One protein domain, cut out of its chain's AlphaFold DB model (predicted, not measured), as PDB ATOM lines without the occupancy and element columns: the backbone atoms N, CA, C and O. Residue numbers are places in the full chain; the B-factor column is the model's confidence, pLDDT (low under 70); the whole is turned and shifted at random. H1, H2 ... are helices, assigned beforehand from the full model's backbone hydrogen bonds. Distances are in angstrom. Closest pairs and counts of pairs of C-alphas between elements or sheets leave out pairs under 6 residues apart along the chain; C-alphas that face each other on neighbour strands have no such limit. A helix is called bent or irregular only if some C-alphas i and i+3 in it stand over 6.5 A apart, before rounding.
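AT A GLANCE: This is residues 13 to 89 of the 246 residues of an uncharacterized protein of Streptomyces sp. CB01580 (UniProt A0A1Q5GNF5). Two long helices, H1 and H6, cross steeply and make the main packed pair, with H6 the nearest of the helices to the middle of a compact, all-helix body. The shorter H4 lies on the other side from H6, H5 lies across the body from H1, and the small helices H2 and H3 lie at one end, H2 packing on the first part of H6. The printed part has 77 residues with six named helices, H1 to H6 in order along the chain, and no named strand. It is compact, with a radius of gyration of the C-alphas of 11.6 A, and spans 33 by 26 by 19 A.

HOW THE PARTS SIT: H1, residues 16 to 30, touches H6, residues 74 to 88, at a steep tilt of 59 degrees, and they run opposite ways. Their closest C-alphas, those of Ala 22 and Ala 87, are 5.2 A apart. H1 is irregular, with C-alphas 25 and 28 7.1 A apart. H2, residues 34 to 37, touches H6 with residues 75 to 79 of H6 alone; the closest C-alphas, of Leu 36 and Gln 75, are 5.3 A apart. H3, residues 40 to 43, touches no helix and meets H2 only through their link. H4, residues 47 to 54, only just touches H1, with 3 pairs of C-alphas within 8 A and residues 19 to 23 of H1 alone; the closest C-alphas, of Ala 20 and Met 54, are 6.6 A apart. H4 and H1 run opposite ways at a shallow tilt of 25 degrees. H4 and H6 are close but not clearly touching, the closest C-alphas, of Leu 50 and Tyr 76, being 6.6 A apart. H5, residues 63 to 69, is close to H4 but not clearly touching, with the C-alphas of Arg 53 and Trp 69, the closest, 6.5 A apart. H5 and H6 are near each other, with 6 pairs of C-alphas within 10 A. H1 and H5 are apart. In H4, H5 and H6 every O i to N i+4 pair is within hydrogen-bond range, in H1 9 of 11 are, and H2 and H3 are too short for such a pair.

IN THESE COORDINATES: H1 begins at C-alpha 16 (25.038, 3.078, -13.086) and measures 19.0 A from first to last C-alpha. H4 measures 10.4 A and H5 10.0 A. H6 measures 20.4 A, from C-alpha 74 (11.750, 9.204, -28.963) to C-alpha 88 (14.330, 6.970, -8.851). H2 and H3 have four residues each.

THE WHOLE: The two C-alphas farthest apart, those of Arg 13 and Ala 42, are 33.0 A apart. The printed part has no cut. The link from H4 to H5, 8 residues, is short, and the other links between the helices are tight. The mean pLDDT of the printed part is 92.7, and residue 41 alone is under 70.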
ATOM      1  N   ARG A  13      21.861  12.944 -10.063       94.25
ATOM      2  CA  ARG A  13      23.039  12.079 -10.200       94.25
ATOM      3  C   ARG A  13      22.593  10.637 -10.412       94.25
ATOM      4  O   ARG A  13      21.909  10.072  -9.551       94.25
ATOM      5  N   LEU A  14      22.968  10.055 -11.544       96.00
ATOM      6  CA  LEU A  14      22.654   8.673 -11.870       96.00
ATOM      7  C   LEU A  14      23.745   7.744 -11.343       96.00
ATOM      8  O   LEU A  14      24.943   7.984 -11.477       96.00
ATOM      9  N   ASP A  15      23.294   6.646 -10.756       97.31
ATOM     10  CA  ASP A  15      24.119   5.537 -10.322       97.31
ATOM     11  C   ASP A  15      23.963   4.423 -11.355       97.31
ATOM     12  O   ASP A  15      22.855   3.940 -11.601       97.31
ATOM     13  N   ALA A  16      25.069   4.039 -11.991       97.12
ATOM     14  CA  ALA A  16      25.038   3.078 -13.086       97.12
ATOM     15  C   ALA A  16      24.512   1.703 -12.643       97.12
ATOM     16  O   ALA A  16      23.801   1.052 -13.406       97.12
ATOM     17  N   GLY A  17      24.802   1.284 -11.403       98.19
ATOM     18  CA  GLY A  17      24.284   0.037 -10.839       98.19
ATOM     19  C   GLY A  17      22.765   0.071 -10.700       98.19
ATOM     20  O   GLY A  17      22.074  -0.816 -11.194       98.19
ATOM     21  N   ARG A  18      22.229   1.149 -10.124       98.25
ATOM     22  CA  ARG A  18      20.789   1.366  -9.958       98.25
ATOM     23  C   ARG A  18      20.045   1.444 -11.290       98.25
ATOM     24  O   ARG A  18      18.957   0.882 -11.402       98.25
ATOM     25  N   ILE A  19      20.620   2.109 -12.294       98.56
ATOM     26  CA  ILE A  19      20.068   2.138 -13.657       98.56
ATOM     27  C   ILE A  19      20.057   0.734 -14.265       98.56
ATOM     28  O   ILE A  19      19.029   0.318 -14.791       98.56
ATOM     29  N   ALA A  20      21.158  -0.016 -14.160       98.44
ATOM     30  CA  ALA A  20      21.239  -1.374 -14.690       98.44
ATOM     31  C   ALA A  20      20.219  -2.313 -14.025       98.44
ATOM     32  O   ALA A  20      19.540  -3.076 -14.712       98.44
ATOM     33  N   GLU A  21      20.059  -2.228 -12.702       98.62
ATOM     34  CA  GLU A  21      19.062  -2.997 -11.954       98.62
ATOM     35  C   GLU A  21      17.627  -2.636 -12.351       98.62
ATOM     36  O   GLU A  21      16.806  -3.528 -12.562       98.62
ATOM     37  N   ALA A  22      17.316  -1.342 -12.462       98.75
ATOM     38  CA  ALA A  22      16.006  -0.876 -12.908       98.75
ATOM     39  C   ALA A  22      15.715  -1.336 -14.338       98.75
ATOM     40  O   ALA A  22      14.655  -1.905 -14.603       98.75
ATOM     41  N   TYR A  23      16.682  -1.178 -15.243       98.62
ATOM     42  CA  TYR A  23      16.554  -1.623 -16.622       98.62
ATOM     43  C   TYR A  23      16.329  -3.131 -16.710       98.62
ATOM     44  O   TYR A  23      15.419  -3.559 -17.411       98.62
ATOM     45  N   ALA A  24      17.061  -3.944 -15.945       98.50
ATOM     46  CA  ALA A  24      16.848  -5.390 -15.908       98.50
ATOM     47  C   ALA A  24      15.409  -5.773 -15.512       98.50
ATOM     48  O   ALA A  24      14.885  -6.763 -16.025       98.50
ATOM     49  N   ARG A  25      14.756  -4.984 -14.644       98.69
ATOM     50  CA  ARG A  25      13.358  -5.202 -14.240       98.69
ATOM     51  C   ARG A  25      12.357  -4.799 -15.319       98.69
ATOM     52  O   ARG A  25      11.429  -5.559 -15.572       98.69
ATOM     53  N   VAL A  26      12.545  -3.653 -15.978       98.19
ATOM     54  CA  VAL A  26      11.573  -3.149 -16.974       98.19
ATOM     55  C   VAL A  26      11.810  -3.662 -18.395       98.19
ATOM     56  O   VAL A  26      10.887  -3.658 -19.208       98.19
ATOM     57  N   ARG A  27      13.024  -4.125 -18.719       97.19
ATOM     58  CA  ARG A  27      13.410  -4.564 -20.068       97.19
ATOM     59  C   ARG A  27      12.492  -5.649 -20.648       97.19
ATOM     60  O   ARG A  27      12.135  -5.498 -21.813       97.19
ATOM     61  N   PRO A  28      12.101  -6.722 -19.924       97.38
ATOM     62  CA  PRO A  28      11.249  -7.772 -20.491       97.38
ATOM     63  C   PRO A  28       9.909  -7.262 -21.028       97.38
ATOM     64  O   PRO A  28       9.420  -7.793 -22.027       97.38
ATOM     65  N   ASP A  29       9.352  -6.235 -20.387       95.69
ATOM     66  CA  ASP A  29       8.109  -5.598 -20.813       95.69
ATOM     67  C   ASP A  29       8.372  -4.573 -21.914       95.69
ATOM     68  O   ASP A  29       7.688  -4.587 -22.931       95.69
ATOM     69  N   LEU A  30       9.411  -3.740 -21.760       93.50
ATOM     70  CA  LEU A  30       9.805  -2.730 -22.749       93.50
ATOM     71  C   LEU A  30       9.994  -3.322 -24.149       93.50
ATOM     72  O   LEU A  30       9.442  -2.806 -25.110       93.50
ATOM     73  N   VAL A  31      10.732  -4.430 -24.277       93.50
ATOM     74  CA  VAL A  31      11.037  -5.037 -25.591       93.50
ATOM     75  C   VAL A  31       9.830  -5.701 -26.261       93.50
ATOM     76  O   VAL A  31       9.938  -6.173 -27.391       93.50
ATOM     77  N   ARG A  32       8.697  -5.781 -25.561       92.75
ATOM     78  CA  ARG A  32       7.417  -6.283 -26.075       92.75
ATOM     79  C   ARG A  32       6.378  -5.174 -26.199       92.75
ATOM     80  O   ARG A  32       5.287  -5.439 -26.696       92.75
ATOM     81  N   ASP A  33       6.695  -3.974 -25.724       91.56
ATOM     82  CA  ASP A  33       5.767  -2.863 -25.681       91.56
ATOM     83  C   ASP A  33       5.552  -2.316 -27.099       91.56
ATOM     84  O   ASP A  33       6.534  -1.922 -27.741       91.56
ATOM     85  N   PRO A  34       4.305  -2.270 -27.604       88.88
ATOM     86  CA  PRO A  34       3.993  -1.695 -28.907       88.88
ATOM     87  C   PRO A  34       4.551  -0.284 -29.081       88.88
ATOM     88  O   PRO A  34       5.015   0.045 -30.164       88.88
ATOM     89  N   LEU A  35       4.593   0.525 -28.017       87.62
ATOM     90  CA  LEU A  35       5.143   1.875 -28.090       87.62
ATOM     91  C   LEU A  35       6.655   1.894 -28.290       87.62
ATOM     92  O   LEU A  35       7.182   2.908 -28.729       87.62
ATOM     93  N   LEU A  36       7.373   0.818 -27.981       87.81
ATOM     94  CA  LEU A  36       8.797   0.730 -28.286       87.81
ATOM     95  C   LEU A  36       9.046   0.127 -29.673       87.81
ATOM     96  O   LEU A  36       9.972   0.540 -30.365       87.81
ATOM     97  N   ILE A  37       8.253  -0.877 -30.060       83.31
ATOM     98  CA  ILE A  37       8.542  -1.720 -31.230       83.31
ATOM     99  C   ILE A  37       7.806  -1.292 -32.504       83.31
ATOM    100  O   ILE A  37       8.269  -1.616 -33.598       83.31
ATOM    101  N   ALA A  38       6.669  -0.597 -32.389       76.75
ATOM    102  CA  ALA A  38       5.940  -0.100 -33.549       76.75
ATOM    103  C   ALA A  38       6.809   0.910 -34.303       76.75
ATOM    104  O   ALA A  38       7.424   1.797 -33.706       76.75
ATOM    105  N   ASP A  39       6.907   0.708 -35.617       70.69
ATOM    106  CA  ASP A  39       7.715   1.506 -36.541       70.69
ATOM    107  C   ASP A  39       9.199   1.610 -36.172       70.69
ATOM    108  O   ASP A  39       9.931   2.425 -36.725       70.69
ATOM    109  N   ALA A  40       9.692   0.725 -35.299       74.44
ATOM    110  CA  ALA A  40      11.085   0.716 -34.874       74.44
ATOM    111  C   ALA A  40      12.055   0.640 -36.068       74.44
ATOM    112  O   ALA A  40      13.071   1.328 -36.090       74.44
ATOM    113  N   ALA A  41      11.701  -0.119 -37.111       69.19
ATOM    114  CA  ALA A  41      12.476  -0.198 -38.348       69.19
ATOM    115  C   ALA A  41      12.492   1.117 -39.152       69.19
ATOM    116  O   ALA A  41      13.484   1.402 -39.818       69.19
ATOM    117  N   ALA A  42      11.424   1.920 -39.087       73.75
ATOM    118  CA  ALA A  42      11.343   3.215 -39.764       73.75
ATOM    119  C   ALA A  42      12.238   4.277 -39.100       73.75
ATOM    120  O   ALA A  42      12.639   5.235 -39.757       73.75
ATOM    121  N   TYR A  43      12.588   4.081 -37.823       71.94
ATOM    122  CA  TYR A  43      13.331   5.041 -36.998       71.94
ATOM    123  C   TYR A  43      14.673   4.510 -36.466       71.94
ATOM    124  O   TYR A  43      15.239   5.097 -35.543       71.94
ATOM    125  N   ASP A  44      15.183   3.404 -37.023       78.88
ATOM    126  CA  ASP A  44      16.428   2.744 -36.588       78.88
ATOM    127  C   ASP A  44      16.467   2.482 -35.060       78.88
ATOM    128  O   ASP A  44      17.463   2.679 -34.349       78.88
ATOM    129  N   VAL A  45      15.318   2.066 -34.520       82.81
ATOM    130  CA  VAL A  45      15.161   1.680 -33.118       82.81
ATOM    131  C   VAL A  45      15.476   0.200 -32.971       82.81
ATOM    132  O   VAL A  45      14.814  -0.662 -33.545       82.81
ATOM    133  N   GLY A  46      16.492  -0.104 -32.165       88.31
ATOM    134  CA  GLY A  46      16.931  -1.468 -31.898       88.31
ATOM    135  C   GLY A  46      17.080  -1.730 -30.407       88.31
ATOM    136  O   GLY A  46      17.607  -0.898 -29.665       88.31
ATOM    137  N   VAL A  47      16.675  -2.925 -29.970       90.50
ATOM    138  CA  VAL A  47      16.853  -3.372 -28.578       90.50
ATOM    139  C   VAL A  47      18.334  -3.376 -28.189       90.50
ATOM    140  O   VAL A  47      18.672  -2.885 -27.119       90.50
ATOM    141  N   ASP A  48      19.229  -3.813 -29.076       92.56
ATOM    142  CA  ASP A  48      20.679  -3.799 -28.823       92.56
ATOM    143  C   ASP A  48      21.218  -2.373 -28.622       92.56
ATOM    144  O   ASP A  48      22.114  -2.122 -27.813       92.56
ATOM    145  N   ALA A  49      20.653  -1.405 -29.346       93.62
ATOM    146  CA  ALA A  49      21.028  -0.007 -29.228       93.62
ATOM    147  C   ALA A  49      20.475   0.618 -27.933       93.62
ATOM    148  O   ALA A  49      21.138   1.474 -27.340       93.62
ATOM    149  N   LEU A  50      19.299   0.182 -27.468       94.88
ATOM    150  CA  LEU A  50      18.782   0.518 -26.140       94.88
ATOM    151  C   LEU A  50      19.657  -0.105 -25.037       94.88
ATOM    152  O   LEU A  50      20.073   0.606 -24.125       94.88
ATOM    153  N   ASP A  51      20.016  -1.386 -25.158       96.50
ATOM    154  CA  ASP A  51      20.896  -2.098 -24.221       96.50
ATOM    155  C   ASP A  51      22.245  -1.388 -24.068       96.50
ATOM    156  O   ASP A  51      22.704  -1.131 -22.953       96.50
ATOM    157  N   LYS A  52      22.856  -0.995 -25.192       96.25
ATOM    158  CA  LYS A  52      24.112  -0.239 -25.195       96.25
ATOM    159  C   LYS A  52      23.979   1.079 -24.434       96.25
ATOM    160  O   LYS A  52      24.849   1.389 -23.622       96.25
ATOM    161  N   ARG A  53      22.904   1.842 -24.661       96.06
ATOM    162  CA  ARG A  53      22.655   3.102 -23.939       96.06
ATOM    163  C   ARG A  53      22.503   2.852 -22.440       96.06
ATOM    164  O   ARG A  53      23.163   3.517 -21.648       96.06
ATOM    165  N   MET A  54      21.709   1.861 -22.040       97.06
ATOM    166  CA  MET A  54      21.476   1.554 -20.621       97.06
ATOM    167  C   MET A  54      22.718   1.021 -19.898       97.06
ATOM    168  O   MET A  54      22.813   1.148 -18.680       97.06
ATOM    169  N   SER A  55      23.701   0.484 -20.628       96.88
ATOM    170  CA  SER A  55      24.985   0.058 -20.055       96.88
ATOM    171  C   SER A  55      25.936   1.209 -19.693       96.88
ATOM    172  O   SER A  55      26.907   0.994 -18.970       96.88
ATOM    173  N   ALA A  56      25.669   2.424 -20.183       96.31
ATOM    174  CA  ALA A  56      26.529   3.590 -19.993       96.31
ATOM    175  C   ALA A  56      25.713   4.879 -19.743       96.31
ATOM    176  O   ALA A  56      25.786   5.808 -20.551       96.31
ATOM    177  N   PRO A  57      24.924   4.958 -18.650       97.19
ATOM    178  CA  PRO A  57      24.217   6.187 -18.303       97.19
ATOM    179  C   PRO A  57      25.202   7.315 -17.944       97.19
ATOM    180  O   PRO A  57      26.270   7.040 -17.383       97.19
ATOM    181  N   PRO A  58      24.862   8.588 -18.221       96.56
ATOM    182  CA  PRO A  58      25.655   9.724 -17.764       96.56
ATOM    183  C   PRO A  58      25.624   9.799 -16.236       96.56
ATOM    184  O   PRO A  58      24.642   9.408 -15.617       96.56
ATOM    185  N   GLN A  59      26.680  10.319 -15.609       95.00
ATOM    186  CA  GLN A  59      26.721  10.443 -14.145       95.00
ATOM    187  C   GLN A  59      25.795  11.537 -13.616       95.00
ATOM    188  O   GLN A  59      25.211  11.379 -12.549       95.00
ATOM    189  N   ASP A  60      25.655  12.634 -14.353       93.81
ATOM    190  CA  ASP A  60      24.811  13.763 -13.985       93.81
ATOM    191  C   ASP A  60      23.775  13.965 -15.089       93.81
ATOM    192  O   ASP A  60      24.135  14.033 -16.263       93.81
ATOM    193  N   LEU A  61      22.497  14.032 -14.712       93.62
ATOM    194  CA  LEU A  61      21.391  14.234 -15.637       93.62
ATOM    195  C   LEU A  61      21.055  15.725 -15.757       93.62
ATOM    196  O   LEU A  61      20.593  16.368 -14.812       93.62
ATOM    197  N   THR A  62      21.289  16.241 -16.953       92.38
ATOM    198  CA  THR A  62      21.033  17.596 -17.450       92.38
ATOM    199  C   THR A  62      20.341  17.486 -18.811       92.38
ATOM    200  O   THR A  62      20.268  16.389 -19.364       92.38
ATOM    201  N   ALA A  63      19.870  18.600 -19.383       90.31
ATOM    202  CA  ALA A  63      19.265  18.582 -20.719       90.31
ATOM    203  C   ALA A  63      20.220  17.971 -21.766       90.31
ATOM    204  O   ALA A  63      19.872  16.996 -22.431       90.31
ATOM    205  N   ASP A  64      21.462  18.462 -21.821       91.88
ATOM    206  CA  ASP A  64      22.485  17.996 -22.766       91.88
ATOM    207  C   ASP A  64      22.835  16.516 -22.599       91.88
ATOM    208  O   ASP A  64      22.957  15.773 -23.572       91.88
ATOM    209  N   THR A  65      23.015  16.066 -21.357       94.44
ATOM    210  CA  THR A  65      23.391  14.671 -21.086       94.44
ATOM    211  C   THR A  65      22.220  13.723 -21.312       94.44
ATOM    212  O   THR A  65      22.447  12.606 -21.771       94.44
ATOM    213  N   PHE A  66      20.978  14.154 -21.059       93.94
ATOM    214  CA  PHE A  66      19.779  13.382 -21.377       93.94
ATOM    215  C   PHE A  66      19.624  13.208 -22.891       93.94
ATOM    216  O   PHE A  66      19.528  12.072 -23.364       93.94
ATOM    217  N   TRP A  67      19.691  14.306 -23.654       91.44
ATOM    218  CA  TRP A  67      19.671  14.265 -25.119       91.44
ATOM    219  C   TRP A  67      20.820  13.430 -25.680       91.44
ATOM    220  O   TRP A  67      20.596  12.581 -26.536       91.44
ATOM    221  N   GLY A  68      22.044  13.622 -25.183       94.31
ATOM    222  CA  GLY A  68      23.217  12.876 -25.639       94.31
ATOM    223  C   GLY A  68      23.131  11.377 -25.339       94.31
ATOM    224  O   GLY A  68      23.509  10.557 -26.175       94.31
ATOM    225  N   TRP A  69      22.604  11.006 -24.169       96.19
ATOM    226  CA  TRP A  69      22.444   9.611 -23.757       96.19
ATOM    227  C   TRP A  69      21.368   8.883 -24.567       96.19
ATOM    228  O   TRP A  69      21.598   7.779 -25.069       96.19
ATOM    229  N   LEU A  70      20.203   9.508 -24.726       94.69
ATOM    230  CA  LEU A  70      19.022   8.925 -25.366       94.69
ATOM    231  C   LEU A  70      18.752   9.564 -26.732       94.69
ATOM    232  O   LEU A  70      17.602   9.740 -27.138       94.69
ATOM    233  N   ASN A  71      19.827   9.903 -27.444       90.25
ATOM    234  CA  ASN A  71      19.763  10.515 -28.766       90.25
ATOM    235  C   ASN A  71      19.084   9.586 -29.788       90.25
ATOM    236  O   ASN A  71      19.219   8.355 -29.719       90.25
ATOM    237  N   GLY A  72      18.439  10.194 -30.782       86.75
ATOM    238  CA  GLY A  72      17.742   9.537 -31.880       86.75
ATOM    239  C   GLY A  72      16.235   9.555 -31.666       86.75
ATOM    240  O   GLY A  72      15.671  10.578 -31.278       86.75
ATOM    241  N   ALA A  73      15.595   8.417 -31.909       88.56
ATOM    242  CA  ALA A  73      14.151   8.283 -31.818       88.56
ATOM    243  C   ALA A  73      13.627   8.423 -30.375       88.56
ATOM    244  O   ALA A  73      14.300   8.066 -29.401       88.56
ATOM    245  N   ASP A  74      12.407   8.924 -30.240       89.12
ATOM    246  CA  ASP A  74      11.750   9.204 -28.963       89.12
ATOM    247  C   ASP A  74      11.424   7.939 -28.159       89.12
ATOM    248  O   ASP A  74      11.357   7.986 -26.931       89.12
ATOM    249  N   GLN A  75      11.349   6.780 -28.822       92.06
ATOM    250  CA  GLN A  75      11.291   5.461 -28.189       92.06
ATOM    251  C   GLN A  75      12.395   5.285 -27.133       92.06
ATOM    252  O   GLN A  75      12.137   4.747 -26.054       92.06
ATOM    253  N   TYR A  76      13.619   5.761 -27.400       94.19
ATOM    254  CA  TYR A  76      14.721   5.662 -26.439       94.19
ATOM    255  C   TYR A  76      14.508   6.572 -25.225       94.19
ATOM    256  O   TYR A  76      14.808   6.159 -24.103       94.19
ATOM    257  N   ARG A  77      13.966   7.780 -25.422       94.69
ATOM    258  CA  ARG A  77      13.658   8.726 -24.335       94.69
ATOM    259  C   ARG A  77      12.498   8.247 -23.478       94.69
ATOM    260  O   ARG A  77      12.599   8.289 -22.255       94.69
ATOM    261  N   TRP A  78      11.456   7.694 -24.092       94.94
ATOM    262  CA  TRP A  78      10.342   7.067 -23.382       94.94
ATOM    263  C   TRP A  78      10.788   5.827 -22.586       94.94
ATOM    264  O   TRP A  78      10.455   5.686 -21.408       94.94
ATOM    265  N   ALA A  79      11.630   4.965 -23.171       96.06
ATOM    266  CA  ALA A  79      12.229   3.843 -22.446       96.06
ATOM    267  C   ALA A  79      13.116   4.317 -21.284       96.06
ATOM    268  O   ALA A  79      13.047   3.766 -20.184       96.06
ATOM    269  N   GLY A  80      13.919   5.360 -21.507       97.44
ATOM    270  CA  GLY A  80      14.735   5.981 -20.468       97.44
ATOM    271  C   GLY A  80      13.902   6.569 -19.335       97.44
ATOM    272  O   GLY A  80      14.233   6.340 -18.177       97.44
ATOM    273  N   LEU A  81      12.782   7.229 -19.637       97.75
ATOM    274  CA  LEU A  81      11.814   7.683 -18.636       97.75
ATOM    275  C   LEU A  81      11.304   6.511 -17.784       97.75
ATOM    276  O   LEU A  81      11.281   6.625 -16.560       97.75
ATOM    277  N   ARG A  82      10.970   5.363 -18.393       98.12
ATOM    278  CA  ARG A  82      10.520   4.168 -17.654       98.12
ATOM    279  C   ARG A  82      11.601   3.627 -16.719       98.12
ATOM    280  O   ARG A  82      11.307   3.303 -15.572       98.12
ATOM    281  N   VAL A  83      12.851   3.570 -17.183       98.56
ATOM    282  CA  VAL A  83      14.003   3.159 -16.360       98.56
ATOM    283  C   VAL A  83      14.252   4.151 -15.225       98.56
ATOM    284  O   VAL A  83      14.487   3.737 -14.093       98.56
ATOM    285  N   LEU A  84      14.179   5.454 -15.500       98.38
ATOM    286  CA  LEU A  84      14.373   6.496 -14.495       98.38
ATOM    287  C   LEU A  84      13.264   6.478 -13.443       98.38
ATOM    288  O   LEU A  84      13.577   6.612 -12.263       98.38
ATOM    289  N   ALA A  85      12.005   6.267 -13.831       98.00
ATOM    290  CA  ALA A  85      10.894   6.125 -12.896       98.00
ATOM    291  C   ALA A  85      11.081   4.891 -12.000       98.00
ATOM    292  O   ALA A  85      11.077   5.018 -10.778       98.00
ATOM    293  N   GLU A  86      11.371   3.728 -12.588       98.50
ATOM    294  CA  GLU A  86      11.668   2.497 -11.844       98.50
ATOM    295  C   GLU A  86      12.858   2.666 -10.885       98.50
ATOM    296  O   GLU A  86      12.860   2.163  -9.761       98.50
ATOM    297  N   ALA A  87      13.894   3.379 -11.322       98.00
ATOM    298  CA  ALA A  87      15.076   3.603 -10.516       98.00
ATOM    299  C   ALA A  87      14.812   4.619  -9.402       98.00
ATOM    300  O   ALA A  87      15.182   4.359  -8.262       98.00
ATOM    301  N   TYR A  88      14.229   5.780  -9.696       97.19
ATOM    302  CA  TYR A  88      14.330   6.970  -8.851       97.19
ATOM    303  C   TYR A  88      13.007   7.536  -8.350       97.19
ATOM    304  O   TYR A  88      13.084   8.438  -7.504       97.19
ATOM    305  N   ALA A  89      11.850   7.044  -8.795       96.25
ATOM    306  CA  ALA A  89      10.571   7.598  -8.368       96.25
ATOM    307  C   ALA A  89      10.402   7.571  -6.835       96.25
ATOM    308  O   ALA A  89      10.924   6.701  -6.129       96.25
TER     309      ALA A  89